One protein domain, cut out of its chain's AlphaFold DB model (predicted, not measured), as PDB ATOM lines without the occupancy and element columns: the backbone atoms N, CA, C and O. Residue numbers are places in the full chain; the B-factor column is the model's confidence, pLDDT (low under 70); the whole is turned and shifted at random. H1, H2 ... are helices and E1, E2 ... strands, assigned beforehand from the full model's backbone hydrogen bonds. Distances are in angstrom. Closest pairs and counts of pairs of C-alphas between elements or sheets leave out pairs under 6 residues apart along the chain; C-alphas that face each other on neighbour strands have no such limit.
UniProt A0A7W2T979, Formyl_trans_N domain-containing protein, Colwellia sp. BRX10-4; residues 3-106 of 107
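This is residues 3 to 106 of the 107 residues of the protein "Formyl_trans_N domain-containing protein" of Colwellia sp. BRX10-4 (UniProt A0A7W2T979). A long, narrow, strongly twisted sheet of four strands has the longest helix, H3, running slantwise over one face. The two short helices sit far apart along the length of the shape, H1 beyond the start of E2 and H2 near the start of E3, and both only graze the sheet. The printed part has 104 residues with three named helices and four named strands, along the chain E1 H1 E2 H2 E3 E4 H3; the sheet runs E1 E2 E3 E4 and is mixed, and the class is mixed, helices and strands. The whole is compact, with a radius of gyration of the C-alphas of 14.2 A, yet elongated, spanning 48 by 24 by 20 A.

Begin with the sheet: find C-alpha 57 at (375.488, 575.232, 394.987), where E3, residues 57 to 65, starts its 24.4 A run. E4, residues 75 to 82, covers 20.6 A; E2 is residues 30 to 34, 12.6 A, and E1 residues 9 to 12, 9.8 A, from C-alpha 9 at (356.473, 566.557, 375.928). H3, residues 89 to 104, runs 22.7 A to C-alpha 104 at (357.083, 572.290, 385.693). H2 is residues 46 to 52, 9.8 A, and H1 residues 20 to 23, 4.8 A.

Look first at E2 and E3, antiparallel at 166 degrees, where N 32 and O 63 are 2.8 A apart. E3 and E4 form a hairpin, antiparallel at 164 degrees, with N 60 and O 79 at 2.9 A. Edge strand E1 is parallel to E2 at 11 degrees, with N 11 and O 31 at 2.8 A; E1, H1 and E2 make a strand-helix-strand unit, two parallel neighbour strands with a helix between, and its crossover is right-handed. H3 and the sheet make two layers, a helix on one face of a sheet: its height over the sheet is 5.5 A, and it lies over E3, slantwise at 39 degrees on the local plane. The closest C-alphas of E3 and H3 are those of Thr 60 and Gly 100, 5.9 A apart. H2 only grazes the sheet with residues 46 to 51, its C-alpha 47 being 6.0 A from C-alpha 58 of E3. H2 and H3 are close but not clearly touching, with C-alphas 48 and 89 at 6.9 A. H1 only grazes the sheet with residues 22 to 23 and is apart from H2 and H3. Every O i to N i+4 pair is within hydrogen-bond range in H2, 11 of 12 in H3, and H1 is too short for one.

The two C-alphas farthest apart, those of Glu 3 and Asp 86, are 47.7 A apart. The printed part has no cut. The link from E2 to H2, 11 residues, is long. The mean pLDDT of the printed part is 94.6, and no printed residue is under 70.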
ATOM      1  N   GLU A   3     350.454 559.260 366.744       92.81
ATOM      2  CA  GLU A   3     349.050 558.933 367.055       92.81
ATOM      3  C   GLU A   3     348.564 559.498 368.398       92.81
ATOM      4  O   GLU A   3     347.383 559.772 368.554       92.81
ATOM      5  N   LEU A   4     349.476 559.701 369.358       93.12
ATOM      6  CA  LEU A   4     349.141 560.298 370.654       93.12
ATOM      7  C   LEU A   4     348.952 561.818 370.563       93.12
ATOM      8  O   LEU A   4     348.391 562.394 371.487       93.12
ATOM      9  N   ALA A   5     349.468 562.450 369.500       93.44
ATOM     10  CA  ALA A   5     349.414 563.891 369.247       93.44
ATOM     11  C   ALA A   5     349.578 564.763 370.517       93.44
ATOM     12  O   ALA A   5     348.723 565.608 370.798       93.44
ATOM     13  N   PRO A   6     350.640 564.554 371.328       96.38
ATOM     14  CA  PRO A   6     350.796 565.286 372.577       96.38
ATOM     15  C   PRO A   6     350.950 566.779 372.297       96.38
ATOM     16  O   PRO A   6     351.716 567.163 371.423       96.38
ATOM     17  N   ALA A   7     350.284 567.632 373.073       96.06
ATOM     18  CA  ALA A   7     350.501 569.073 372.964       96.06
ATOM     19  C   ALA A   7     351.883 569.485 373.501       96.06
ATOM     20  O   ALA A   7     352.483 570.408 372.970       96.06
ATOM     21  N   LEU A   8     352.389 568.801 374.531       95.75
ATOM     22  CA  LEU A   8     353.674 569.060 375.185       95.75
ATOM     23  C   LEU A   8     354.346 567.725 375.517       95.75
ATOM     24  O   LEU A   8     353.670 566.780 375.930       95.75
ATOM     25  N   ILE A   9     355.668 567.657 375.382       96.88
ATOM     26  CA  ILE A   9     356.473 566.557 375.928       96.88
ATOM     27  C   ILE A   9     357.324 567.099 377.075       96.88
ATOM     28  O   ILE A   9     357.987 568.124 376.941       96.88
ATOM     29  N   VAL A  10     357.321 566.380 378.197       96.62
ATOM     30  CA  VAL A  10     358.144 566.691 379.369       96.62
ATOM     31  C   VAL A  10     359.216 565.613 379.502       96.62
ATOM     32  O   VAL A  10     358.913 564.453 379.778       96.62
ATOM     33  N   SER A  11     360.472 565.989 379.278       96.19
ATOM     34  CA  SER A  11     361.643 565.133 379.455       96.19
ATOM     35  C   SER A  11     362.203 565.295 380.866       96.19
ATOM     36  O   SER A  11     362.518 566.397 381.312       96.19
ATOM     37  N   ILE A  12     362.337 564.182 381.586       95.38
ATOM     38  CA  ILE A  12     362.921 564.155 382.928       95.38
ATOM     39  C   ILE A  12     363.877 562.971 382.986       95.38
ATOM     40  O   ILE A  12     363.444 561.820 382.982       95.38
ATOM     41  N   ARG A  13     365.185 563.249 383.031       92.19
ATOM     42  CA  ARG A  13     366.245 562.220 383.084       92.19
ATOM     43  C   ARG A  13     366.137 561.155 381.981       92.19
ATOM     44  O   ARG A  13     366.488 559.996 382.203       92.19
ATOM     45  N   PHE A  14     365.661 561.535 380.797       93.69
ATOM     46  CA  PHE A  14     365.605 560.629 379.657       93.69
ATOM     47  C   PHE A  14     367.022 560.337 379.141       93.69
ATOM     48  O   PHE A  14     367.831 561.243 378.972       93.69
ATOM     49  N   GLY A  15     367.340 559.060 378.918       89.00
ATOM     50  CA  GLY A  15     368.701 558.623 378.572       89.00
ATOM     51  C   GLY A  15     369.062 558.722 377.086       89.00
ATOM     52  O   GLY A  15     370.188 558.398 376.719       89.00
ATOM     53  N   GLY A  16     368.120 559.110 376.223       91.00
ATOM     54  CA  GLY A  16     368.316 559.175 374.776       91.00
ATOM     55  C   GLY A  16     368.307 560.604 374.239       91.00
ATOM     56  O   GLY A  16     367.649 561.480 374.789       91.00
ATOM     57  N   ILE A  17     368.983 560.818 373.111       91.50
ATOM     58  CA  ILE A  17     368.898 562.080 372.365       91.50
ATOM     59  C   ILE A  17     367.624 562.053 371.522       91.50
ATOM     60  O   ILE A  17     367.451 561.167 370.673       91.50
ATOM     61  N   LEU A  18     366.738 563.021 371.748       92.31
ATOM     62  CA  LEU A  18     365.535 563.181 370.941       92.31
ATOM     63  C   LEU A  18     365.928 563.518 369.501       92.31
ATOM     64  O   LEU A  18     366.806 564.331 369.234       92.31
ATOM     65  N   LYS A  19     365.305 562.822 368.551       93.50
ATOM     66  CA  LYS A  19     365.505 563.069 367.122       93.50
ATOM     67  C   LYS A  19     364.440 564.034 366.629       93.50
ATOM     68  O   LYS A  19     363.324 564.018 367.144       93.50
ATOM     69  N   GLU A  20     364.750 564.765 365.567       93.38
ATOM     70  CA  GLU A  20     363.861 565.744 364.927       93.38
ATOM     71  C   GLU A  20     362.430 565.216 364.705       93.38
ATOM     72  O   GLU A  20     361.448 565.880 365.027       93.38
ATOM     73  N   LYS A  21     362.294 563.946 364.291       93.69
ATOM     74  CA  LYS A  21     360.990 563.282 364.105       93.69
ATOM     75  C   LYS A  21     360.091 563.247 365.351       93.69
ATOM     76  O   LYS A  21     358.901 562.990 365.207       93.69
ATOM     77  N   VAL A  22     360.668 563.380 366.547       94.38
ATOM     78  CA  VAL A  22     359.968 563.449 367.841       94.38
ATOM     79  C   VAL A  22     359.860 564.896 368.312       94.38
ATOM     80  O   VAL A  22     358.796 565.275 368.790       94.38
ATOM     81  N   ILE A  23     360.925 565.685 368.138       95.00
ATOM     82  CA  ILE A  23     360.980 567.111 368.508       95.00
ATOM     83  C   ILE A  23     359.853 567.897 367.834       95.00
ATOM     84  O   ILE A  23     359.178 568.681 368.489       95.00
ATOM     85  N   ASN A  24     359.561 567.587 366.569       94.75
ATOM     86  CA  ASN A  24     358.545 568.288 365.780       94.75
ATOM     87  C   ASN A  24     357.105 567.781 366.006       94.75
ATOM     88  O   ASN A  24     356.201 568.185 365.278       94.75
ATOM     89  N   ILE A  25     356.869 566.850 366.941       95.81
ATOM     90  CA  ILE A  25     355.518 566.320 367.207       95.81
ATOM     91  C   ILE A  25     354.673 567.288 368.053       95.81
ATOM     92  O   ILE A  25     353.557 567.592 367.630       95.81
ATOM     93  N   PRO A  26     355.119 567.730 369.247       96.75
ATOM     94  CA  PRO A  26     354.271 568.524 370.126       96.75
ATOM     95  C   PRO A  26     354.131 569.978 369.690       96.75
ATOM     96  O   PRO A  26     355.115 570.676 369.460       96.75
ATOM     97  N   THR A  27     352.893 570.470 369.659       94.81
ATOM     98  CA  THR A  27     352.576 571.836 369.212       94.81
ATOM     99  C   THR A  27     353.056 572.931 370.165       94.81
ATOM    100  O   THR A  27     353.267 574.060 369.733       94.81
ATOM    101  N   LYS A  28     353.253 572.612 371.449       94.62
ATOM    102  CA  LYS A  28     353.850 573.494 372.466       94.62
ATOM    103  C   LYS A  28     355.340 573.210 372.702       94.62
ATOM    104  O   LYS A  28     355.935 573.820 373.584       94.62
ATOM    105  N   GLY A  29     355.940 572.301 371.932       94.62
ATOM    106  CA  GLY A  29     357.353 571.944 372.033       94.62
ATOM    107  C   GLY A  29     357.667 570.916 373.120       94.62
ATOM    108  O   GLY A  29     356.811 570.138 373.559       94.62
ATOM    109  N   ILE A  30     358.935 570.882 373.520       96.75
ATOM    110  CA  ILE A  30     359.468 569.953 374.514       96.75
ATOM    111  C   ILE A  30     360.164 570.757 375.601       96.75
ATOM    112  O   ILE A  30     360.946 571.655 375.301       96.75
ATOM    113  N   ILE A  31     359.908 570.410 376.860       97.00
ATOM    114  CA  ILE A  31     360.662 570.932 378.002       97.00
ATOM    115  C   ILE A  31     361.463 569.814 378.658       97.00
ATOM    116  O   ILE A  31     361.025 568.663 378.698       97.00
ATOM    117  N   ASN A  32     362.632 570.150 379.186       97.38
ATOM    118  CA  ASN A  32     363.523 569.228 379.869       97.38
ATOM    119  C   ASN A  32     363.881 569.751 381.258       97.38
ATOM    120  O   ASN A  32     364.275 570.908 381.414       97.38
ATOM    121  N   LEU A  33     363.752 568.884 382.262       97.31
ATOM    122  CA  LEU A  33     364.204 569.161 383.621       97.31
ATOM    123  C   LEU A  33     365.600 568.575 383.833       97.31
ATOM    124  O   LEU A  33     365.782 567.403 384.199       97.31
ATOM    125  N   HIS A  34     366.590 569.430 383.619       97.00
ATOM    126  CA  HIS A  34     367.997 569.106 383.750       97.00
ATOM    127  C   HIS A  34     368.483 569.205 385.203       97.00
ATOM    128  O   HIS A  34     368.078 570.094 385.948       97.00
ATOM    129  N   SER A  35     369.390 568.310 385.606       95.69
ATOM    130  CA  SER A  35     369.925 568.190 386.982       95.69
ATOM    131  C   SER A  35     371.127 569.099 387.283       95.69
ATOM    132  O   SER A  35     371.938 568.806 388.169       95.69
ATOM    133  N   GLY A  36     371.308 570.159 386.501       96.44
ATOM    134  CA  GLY A  36     372.437 571.072 386.615       96.44
ATOM    135  C   GLY A  36     372.031 572.516 386.412       96.44
ATOM    136  O   GLY A  36     371.022 572.802 385.778       96.44
ATOM    137  N   ILE A  37     372.870 573.420 386.918       97.12
ATOM    138  CA  ILE A  37     372.760 574.852 386.648       97.12
ATOM    139  C   ILE A  37     373.397 575.117 385.282       97.12
ATOM    140  O   ILE A  37     374.622 575.028 385.123       97.12
ATOM    141  N   LEU A  38     372.565 575.424 384.291       96.88
ATOM    142  CA  LEU A  38     373.033 575.842 382.971       96.88
ATOM    143  C   LEU A  38     373.554 577.288 382.997       96.88
ATOM    144  O   LEU A  38     373.052 578.104 383.773       96.88
ATOM    145  N   PRO A  39     374.577 577.615 382.178       95.88
ATOM    146  CA  PRO A  39     375.215 576.760 381.165       95.88
ATOM    147  C   PRO A  39     376.395 575.910 381.679       95.88
ATOM    148  O   PRO A  39     376.995 575.182 380.892       95.88
ATOM    149  N   LYS A  40     376.763 575.999 382.969       95.44
ATOM    150  CA  LYS A  40     378.023 575.441 383.505       95.44
ATOM    151  C   LYS A  40     378.100 573.911 383.439       95.44
ATOM    152  O   LYS A  40     379.156 573.376 383.121       95.44
ATOM    153  N   TYR A  41     377.009 573.210 383.743       96.56
ATOM    154  CA  TYR A  41     377.000 571.745 383.845       96.56
ATOM    155  C   TYR A  41     376.020 571.101 382.863       96.56
ATOM    156  O   TYR A  41     375.006 570.572 383.297       96.56
ATOM    157  N   LYS A  42     376.299 571.146 381.557       96.06
ATOM    158  CA  LYS A  42     375.515 570.429 380.530       96.06
ATOM    159  C   LYS A  42     375.737 568.914 380.586       96.06
ATOM    160  O   LYS A  42     376.782 568.453 381.047       96.06
ATOM    161  N   GLY A  43     374.799 568.150 380.039       92.50
ATOM    162  CA  GLY A  43     374.934 566.715 379.826       92.50
ATOM    163  C   GLY A  43     374.645 565.876 381.068       92.50
ATOM    164  O   GLY A  43     373.952 566.270 382.001       92.50
ATOM    165  N   VAL A  44     375.148 564.647 381.087       93.56
ATOM    166  CA  VAL A  44     374.741 563.672 382.104       93.56
ATOM    167  C   VAL A  44     375.390 563.926 383.467       93.56
ATOM    168  O   VAL A  44     376.530 564.370 383.576       93.56
ATOM    169  N   MET A  45     374.666 563.569 384.531       94.94
ATOM    170  CA  MET A  45     375.164 563.593 385.914       94.94
ATOM    171  C   MET A  45     375.638 564.978 386.407       94.94
ATOM    172  O   MET A  45     376.532 565.069 387.245       94.94
ATOM    173  N   ALA A  46     375.023 566.067 385.944       97.12
ATOM    174  CA  ALA A  46     375.420 567.435 386.290       97.12
ATOM    175  C   ALA A  46     375.517 567.716 387.805       97.12
ATOM    176  O   ALA A  46     376.513 568.278 388.260       97.12
ATOM    177  N   THR A  47     374.552 567.252 388.611       97.25
ATOM    178  CA  THR A  47     374.619 567.375 390.083       97.25
ATOM    179  C   THR A  47     375.881 566.713 390.659       97.25
ATOM    180  O   THR A  47     376.507 567.257 391.566       97.25
ATOM    181  N   PHE A  48     376.280 565.551 390.129       97.50
ATOM    182  CA  PHE A  48     377.469 564.832 390.597       97.50
ATOM    183  C   PHE A  48     378.734 565.628 390.280       97.50
ATOM    184  O   PHE A  48     379.574 565.808 391.158       97.50
ATOM    185  N   TRP A  49     378.853 566.147 389.055       98.12
ATOM    186  CA  TRP A  49     380.008 566.947 388.647       98.12
ATOM    187  C   TRP A  49     380.142 568.235 389.460       98.12
ATOM    188  O   TRP A  49     381.248 568.576 389.869       98.12
ATOM    189  N   ALA A  50     379.032 568.906 389.765       98.12
ATOM    190  CA  ALA A  50     379.031 570.058 390.660       98.12
ATOM    191  C   ALA A  50     379.551 569.693 392.059       98.12
ATOM    192  O   ALA A  50     380.499 570.305 392.552       98.12
ATOM    193  N   MET A  51     379.015 568.631 392.669       97.62
ATOM    194  CA  MET A  51     379.470 568.173 393.986       97.62
ATOM    195  C   MET A  51     380.943 567.745 393.989       97.62
ATOM    196  O   MET A  51     381.654 568.072 394.942       97.62
ATOM    197  N   LYS A  52     381.391 567.039 392.940       97.44
ATOM    198  CA  LYS A  52     382.776 566.581 392.746       97.44
ATOM    199  C   LYS A  52     383.751 567.747 392.586       97.44
ATOM    200  O   LYS A  52     384.862 567.673 393.096       97.44
ATOM    201  N   ASN A  53     383.327 568.828 391.937       98.00
ATOM    202  CA  ASN A  53     384.128 570.043 391.767       98.00
ATOM    203  C   ASN A  53     384.096 570.963 392.998       98.00
ATOM    204  O   ASN A  53     384.558 572.096 392.925       98.00
ATOM    205  N   ASN A  54     383.571 570.480 394.129       97.06
ATOM    206  CA  ASN A  54     383.427 571.229 395.374       97.06
ATOM    207  C   ASN A  54     382.540 572.481 395.270       97.06
ATOM    208  O   ASN A  54     382.619 573.355 396.131       97.06
ATOM    209  N   ASP A  55     381.639 572.549 394.285       98.00
ATOM    210  CA  ASP A  55     380.645 573.620 394.247       98.00
ATOM    211  C   ASP A  55     379.745 573.529 395.490       98.00
ATOM    212  O   ASP A  55     379.280 572.453 395.875       98.00
ATOM    213  N   ASN A  56     379.475 574.679 396.111       97.31
ATOM    214  CA  ASN A  56     378.567 574.782 397.261       97.31
ATOM    215  C   ASN A  56     377.094 574.874 396.847       97.31
ATOM    216  O   ASN A  56     376.210 574.729 397.690       97.31
ATOM    217  N   LYS A  57     376.829 575.131 395.561       97.69
ATOM    218  CA  LYS A  57     375.488 575.232 394.987       97.69
ATOM    219  C   LYS A  57     375.304 574.181 393.905       97.69
ATOM    220  O   LYS A  57     376.140 574.033 393.019       97.69
ATOM    221  N   ILE A  58     374.170 573.508 393.969       98.00
ATOM    222  CA  ILE A  58     373.649 572.605 392.945       98.00
ATOM    223  C   ILE A  58     372.257 573.084 392.548       98.00
ATOM    224  O   ILE A  58     371.687 573.954 393.208       98.00
ATOM    225  N   GLY A  59     371.699 572.558 391.466       97.25
ATOM    226  CA  GLY A  59     370.409 573.035 390.999       97.25
ATOM    227  C   GLY A  59     369.816 572.210 389.882       97.25
ATOM    228  O   GLY A  59     370.466 571.316 389.341       97.25
ATOM    229  N   THR A  60     368.583 572.554 389.543       97.62
ATOM    230  CA  THR A  60     367.900 572.103 388.337       97.62
ATOM    231  C   THR A  60     367.670 573.280 387.409       97.62
ATOM    232  O   THR A  60     367.417 574.397 387.865       97.62
ATOM    233  N   THR A  61     367.681 573.015 386.112       97.69
ATOM    234  CA  THR A  61     367.272 573.982 385.099       97.69
ATOM    235  C   THR A  61     366.162 573.367 384.256       97.69
ATOM    236  O   THR A  61     366.337 572.303 383.670       97.69
ATOM    237  N   LEU A  62     365.017 574.041 384.209       97.62
ATOM    238  CA  LEU A  62     363.959 573.782 383.246       97.62
ATOM    239  C   LEU A  62     364.269 574.587 381.982       97.62
ATOM    240  O   LEU A  62     364.430 575.808 382.056       97.62
ATOM    241  N   HIS A  63     364.362 573.924 380.837       96.88
ATOM    242  CA  HIS A  63     364.646 574.563 379.548       96.88
ATOM    243  C   HIS A  63     363.869 573.892 378.411       96.88
ATOM    244  O   HIS A  63     363.308 572.812 378.601       96.88
ATOM    245  N   THR A  64     363.809 574.534 377.245       96.81
ATOM    246  CA  THR A  64     363.234 573.937 376.029       96.81
ATOM    247  C   THR A  64     364.197 572.934 375.389       96.81
ATOM    248  O   THR A  64     365.396 572.971 375.650       96.81
ATOM    249  N   ILE A  65     363.683 572.022 374.565       95.62
ATOM    250  CA  ILE A  65     364.473 571.274 373.577       95.62
ATOM    251  C   ILE A  65     363.939 571.681 372.209       95.62
ATOM    252  O   ILE A  65     362.812 571.322 371.859       95.62
ATOM    253  N   ASP A  66     364.755 572.422 371.466       91.06
ATOM    254  CA  ASP A  66     364.388 572.957 370.151       91.06
ATOM    255  C   ASP A  66     365.045 572.152 369.017       91.06
ATOM    256  O   ASP A  66     364.508 572.078 367.912       91.06
ATOM    257  N   ASP A  67     366.178 571.495 369.289       90.06
ATOM    258  CA  ASP A  67     366.894 570.655 368.332       90.06
ATOM    259  C   ASP A  67     367.612 569.466 369.013       90.06
ATOM    260  O   ASP A  67     367.241 569.015 370.095       90.06
ATOM    261  N   GLY A  68     368.582 568.860 368.320       82.06
ATOM    262  CA  GLY A  68     369.371 567.738 368.842       82.06
ATOM    263  C   GLY A  68     370.559 568.143 369.722       82.06
ATOM    264  O   GLY A  68     371.358 567.268 370.073       82.06
ATOM    265  N   SER A  69     370.732 569.434 370.014       84.81
ATOM    266  CA  SER A  69     371.746 569.925 370.939       84.81
ATOM    267  C   SER A  69     371.400 569.535 372.376       84.81
ATOM    268  O   SER A  69     370.299 569.095 372.695       84.81
ATOM    269  N   ILE A  70     372.409 569.566 373.245       87.06
ATOM    270  CA  ILE A  70     372.273 569.087 374.620       87.06
ATOM    271  C   ILE A  70     372.339 570.287 375.553       87.06
ATOM    272  O   ILE A  70     373.378 570.950 375.632       87.06
ATOM    273  N   ASP A  71     371.237 570.549 376.254       85.25
ATOM    274  CA  ASP A  71     371.108 571.537 377.328       85.25
ATOM    275  C   ASP A  71     371.684 572.926 376.972       85.25
ATOM    276  O   ASP A  71     372.489 573.513 377.706       85.25
ATOM    277  N   THR A  72     371.347 573.436 375.793       84.94
ATOM    278  CA  THR A  72     371.887 574.682 375.220       84.94
ATOM    279  C   THR A  72     370.817 575.738 374.948       84.94
ATOM    280  O   THR A  72     371.136 576.912 374.765       84.94
ATOM    281  N   GLU A  73     369.562 575.331 374.955       86.50
ATOM    282  CA  GLU A  73     368.416 576.092 374.501       86.50
ATOM    283  C   GLU A  73     367.860 576.998 375.609       86.50
ATOM    284  O   GLU A  73     368.485 577.236 376.650       86.50
ATOM    285  N   LYS A  74     366.679 577.574 375.373       93.94
ATOM    286  CA  LYS A  74     366.121 578.623 376.224       93.94
ATOM    287  C   LYS A  74     365.846 578.110 377.637       93.94
ATOM    288  O   LYS A  74     364.966 577.280 377.862       93.94
ATOM    289  N   ILE A  75     366.535 578.704 378.609       96.62
ATOM    290  CA  ILE A  75     366.254 578.509 380.033       96.62
ATOM    291  C   ILE A  75     364.898 579.140 380.366       96.62
ATOM    292  O   ILE A  75     364.677 580.330 380.136       96.62
ATOM    293  N   ILE A  76     364.002 578.335 380.930       95.94
ATOM    294  CA  ILE A  76     362.702 578.764 381.454       95.94
ATOM    295  C   ILE A  76     362.860 579.156 382.922       95.94
ATOM    296  O   ILE A  76     362.432 580.235 383.329       95.94
ATOM    297  N   LYS A  77     363.490 578.290 383.723       96.31
ATOM    298  CA  LYS A  77     363.679 578.511 385.160       96.31
ATOM    299  C   LYS A  77     364.883 577.744 385.687       96.31
ATOM    300  O   LYS A  77     365.164 576.639 385.233       96.31
ATOM    301  N   THR A  78     365.557 578.307 386.685       96.56
ATOM    302  CA  THR A  78     366.622 577.628 387.431       96.56
ATOM    303  C   THR A  78     366.307 577.681 388.916       96.56
ATOM    304  O   THR A  78     366.026 578.751 389.455       96.56
ATOM    305  N   SER A  79     366.406 576.531 389.571       95.62
ATOM    306  CA  SER A  79     366.245 576.373 391.014       95.62
ATOM    307  C   SER A  79     367.545 575.862 391.613       95.62
ATOM    308  O   SER A  79     368.211 575.011 391.027       95.62
ATOM    309  N   THR A  80     367.932 576.387 392.776       96.75
ATOM    310  CA  THR A  80     369.221 576.066 393.407       96.75
ATOM    311  C   THR A  80     369.054 575.609 394.846       96.75
ATOM    312  O   THR A  80     368.196 576.122 395.558       96.75
ATOM    313  N   ALA A  81     369.940 574.726 395.291       96.06
ATOM    314  CA  ALA A  81     370.070 574.287 396.672       96.06
ATOM    315  C   ALA A  81     371.546 574.281 397.095       96.06
ATOM    316  O   ALA A  81     372.452 574.186 396.260       96.06
ATOM    317  N   LEU A  82     371.789 574.385 398.401       97.62
ATOM    318  CA  LEU A  82     373.127 574.228 398.964       97.62
ATOM    319  C   LEU A  82     373.492 572.746 399.065       97.62
ATOM    320  O   LEU A  82     372.647 571.905 399.377       97.62
ATOM    321  N   VAL A  83     374.763 572.432 398.824       97.94
ATOM    322  CA  VAL A  83     375.295 571.085 399.052       97.94
ATOM    323  C   VAL A  83     375.428 570.839 400.553       97.94
ATOM    324  O   VAL A  83     376.075 571.609 401.260       97.94
ATOM    325  N   ASN A  84     374.863 569.733 401.026       97.50
ATOM    326  CA  ASN A  84     375.030 569.230 402.381       97.50
ATOM    327  C   ASN A  84     376.011 568.047 402.368       97.50
ATOM    328  O   ASN A  84     375.681 566.956 401.911       97.50
ATOM    329  N   ARG A  85     377.230 568.249 402.878       95.88
ATOM    330  CA  ARG A  85     378.301 567.238 402.815       95.88
ATOM    331  C   ARG A  85     378.057 566.009 403.702       95.88
ATOM    332  O   ARG A  85     378.687 564.986 403.459       95.88
ATOM    333  N   ASP A  86     377.089 566.065 404.614       97.62
ATOM    334  CA  ASP A  86     376.666 564.925 405.440       97.62
ATOM    335  C   ASP A  86     375.597 564.057 404.749       97.62
ATOM    336  O   ASP A  86     375.093 563.084 405.317       97.62
ATOM    337  N   LYS A  87     375.191 564.419 403.526       98.00
ATOM    338  CA  LYS A  87     374.151 563.728 402.759       98.00
ATOM    339  C   LYS A  87     374.713 563.060 401.512       98.00
ATOM    340  O   LYS A  87     375.657 563.526 400.878       98.00
ATOM    341  N   SER A  88     374.077 561.958 401.122       97.62
ATOM    342  CA  SER A  88     374.452 561.212 399.922       97.62
ATOM    343  C   SER A  88     374.104 561.978 398.644       97.62
ATOM    344  O   SER A  88     373.213 562.828 398.624       97.62
ATOM    345  N   TYR A  89     374.760 561.633 397.534       96.56
ATOM    346  CA  TYR A  89     374.395 562.143 396.208       96.56
ATOM    347  C   TYR A  89     372.904 561.921 395.887       96.56
ATOM    348  O   TYR A  89     372.231 562.831 395.406       96.56
ATOM    349  N   LEU A  90     372.370 560.738 396.216       96.62
ATOM    350  CA  LEU A  90     370.961 560.414 395.991       96.62
ATOM    351  C   LEU A  90     370.026 561.365 396.747       96.62
ATOM    352  O   LEU A  90     369.041 561.816 396.172       96.62
ATOM    353  N   TRP A  91     370.346 561.702 398.000       97.44
ATOM    354  CA  TRP A  91     369.549 562.651 398.780       97.44
ATOM    355  C   TRP A  91     369.462 564.012 398.079       97.44
ATOM    356  O   TRP A  91     368.367 564.530 397.884       97.44
ATOM    357  N   HIS A  92     370.593 564.543 397.604       97.12
ATOM    358  CA  HIS A  92     370.628 565.818 396.883       97.12
ATOM    359  C   HIS A  92     369.796 565.786 395.603       97.12
ATOM    360  O   HIS A  92     369.054 566.722 395.326       97.12
ATOM    361  N   VAL A  93     369.902 564.703 394.829       95.12
ATOM    362  CA  VAL A  93     369.096 564.512 393.620       95.12
ATOM    363  C   VAL A  93     367.608 564.525 393.963       95.12
ATOM    364  O   VAL A  93     366.848 565.231 393.309       95.12
ATOM    365  N   LEU A  94     367.179 563.777 394.981       95.00
ATOM    366  CA  LEU A  94     365.768 563.723 395.361       95.00
ATOM    367  C   LEU A  94     365.246 565.092 395.812       95.00
ATOM    368  O   LEU A  94     364.174 565.497 395.369       95.00
ATOM    369  N   GLU A  95     366.003 565.827 396.629       94.75
ATOM    370  CA  GLU A  95     365.607 567.174 397.063       94.75
ATOM    371  C   GLU A  95     365.530 568.168 395.899       94.75
ATOM    372  O   GLU A  95     364.560 568.916 395.786       94.75
ATOM    373  N   LEU A  96     366.502 568.139 394.986       94.44
ATOM    374  CA  LEU A  96     366.500 568.993 393.800       94.44
ATOM    375  C   LEU A  96     365.279 568.750 392.908       94.44
ATOM    376  O   LEU A  96     364.631 569.697 392.466       94.44
ATOM    377  N   TYR A  97     364.940 567.483 392.659       93.88
ATOM    378  CA  TYR A  97     363.827 567.137 391.774       93.88
ATOM    379  C   TYR A  97     362.450 567.418 392.388       93.88
ATOM    380  O   TYR A  97     361.512 567.632 391.624       93.88
ATOM    381  N   LYS A  98     362.313 567.512 393.721       93.06
ATOM    382  CA  LYS A  98     361.078 568.032 394.341       93.06
ATOM    383  C   LYS A  98     360.809 569.468 393.893       93.06
ATOM    384  O   LYS A  98     359.716 569.771 393.427       93.06
ATOM    385  N   GLN A  99     361.817 570.336 393.991       89.81
ATOM    386  CA  GLN A  99     361.684 571.727 393.561       89.81
ATOM    387  C   GLN A  99     361.541 571.832 392.036       89.81
ATOM    388  O   GLN A  99     360.680 572.562 391.551       89.81
ATOM    389  N   GLY A 100     362.329 571.062 391.283       93.00
ATOM    390  CA  GLY A 100     362.252 571.034 389.824       93.00
ATOM    391  C   GLY A 100     360.894 570.563 389.289       93.00
ATOM    392  O   GLY A 100     360.420 571.087 388.286       93.00
ATOM    393  N   ALA A 101     360.226 569.622 389.963       92.88
ATOM    394  CA  ALA A 101     358.873 569.202 389.598       92.88
ATOM    395  C   ALA A 101     357.846 570.331 389.792       92.88
ATOM    396  O   ALA A 101     356.999 570.544 388.926       92.88
ATOM    397  N   THR A 102     357.962 571.104 390.877       93.50
ATOM    398  CA  THR A 102     357.134 572.302 391.104       93.50
ATOM    399  C   THR A 102     357.339 573.352 390.010       93.50
ATOM    400  O   THR A 102     356.390 574.025 389.615       93.50
ATOM    401  N   ASP A 103     358.557 573.476 389.476       92.44
ATOM    402  CA  ASP A 103     358.855 574.412 388.386       92.44
ATOM    403  C   ASP A 103     358.139 574.048 387.079       92.44
ATOM    404  O   ASP A 103     357.790 574.944 386.315       92.44
ATOM    405  N   ILE A 104     357.868 572.758 386.846       92.69
ATOM    406  CA  ILE A 104     357.083 572.290 385.693       92.69
ATOM    407  C   ILE A 104     355.611 572.682 385.843       92.69
ATOM    408  O   ILE A 104     354.981 573.050 384.862       92.69
ATOM    409  N   SER A 105     355.048 572.633 387.056       84.75
ATOM    410  CA  SER A 105     353.628 572.958 387.283       84.75
ATOM    411  C   SER A 105     353.267 574.421 386.986       84.75
ATOM    412  O   SER A 105     352.085 574.740 386.899       84.75
ATOM    413  N   GLY A 106     354.261 575.307 386.861       74.38
ATOM    414  CA  GLY A 106     354.070 576.714 386.497       74.38
ATOM    415  C   GLY A 106     354.216 577.024 385.001       74.38
ATOM    416  O   GLY A 106     354.153 578.201 384.647       74.38
TER     417      GLY A 106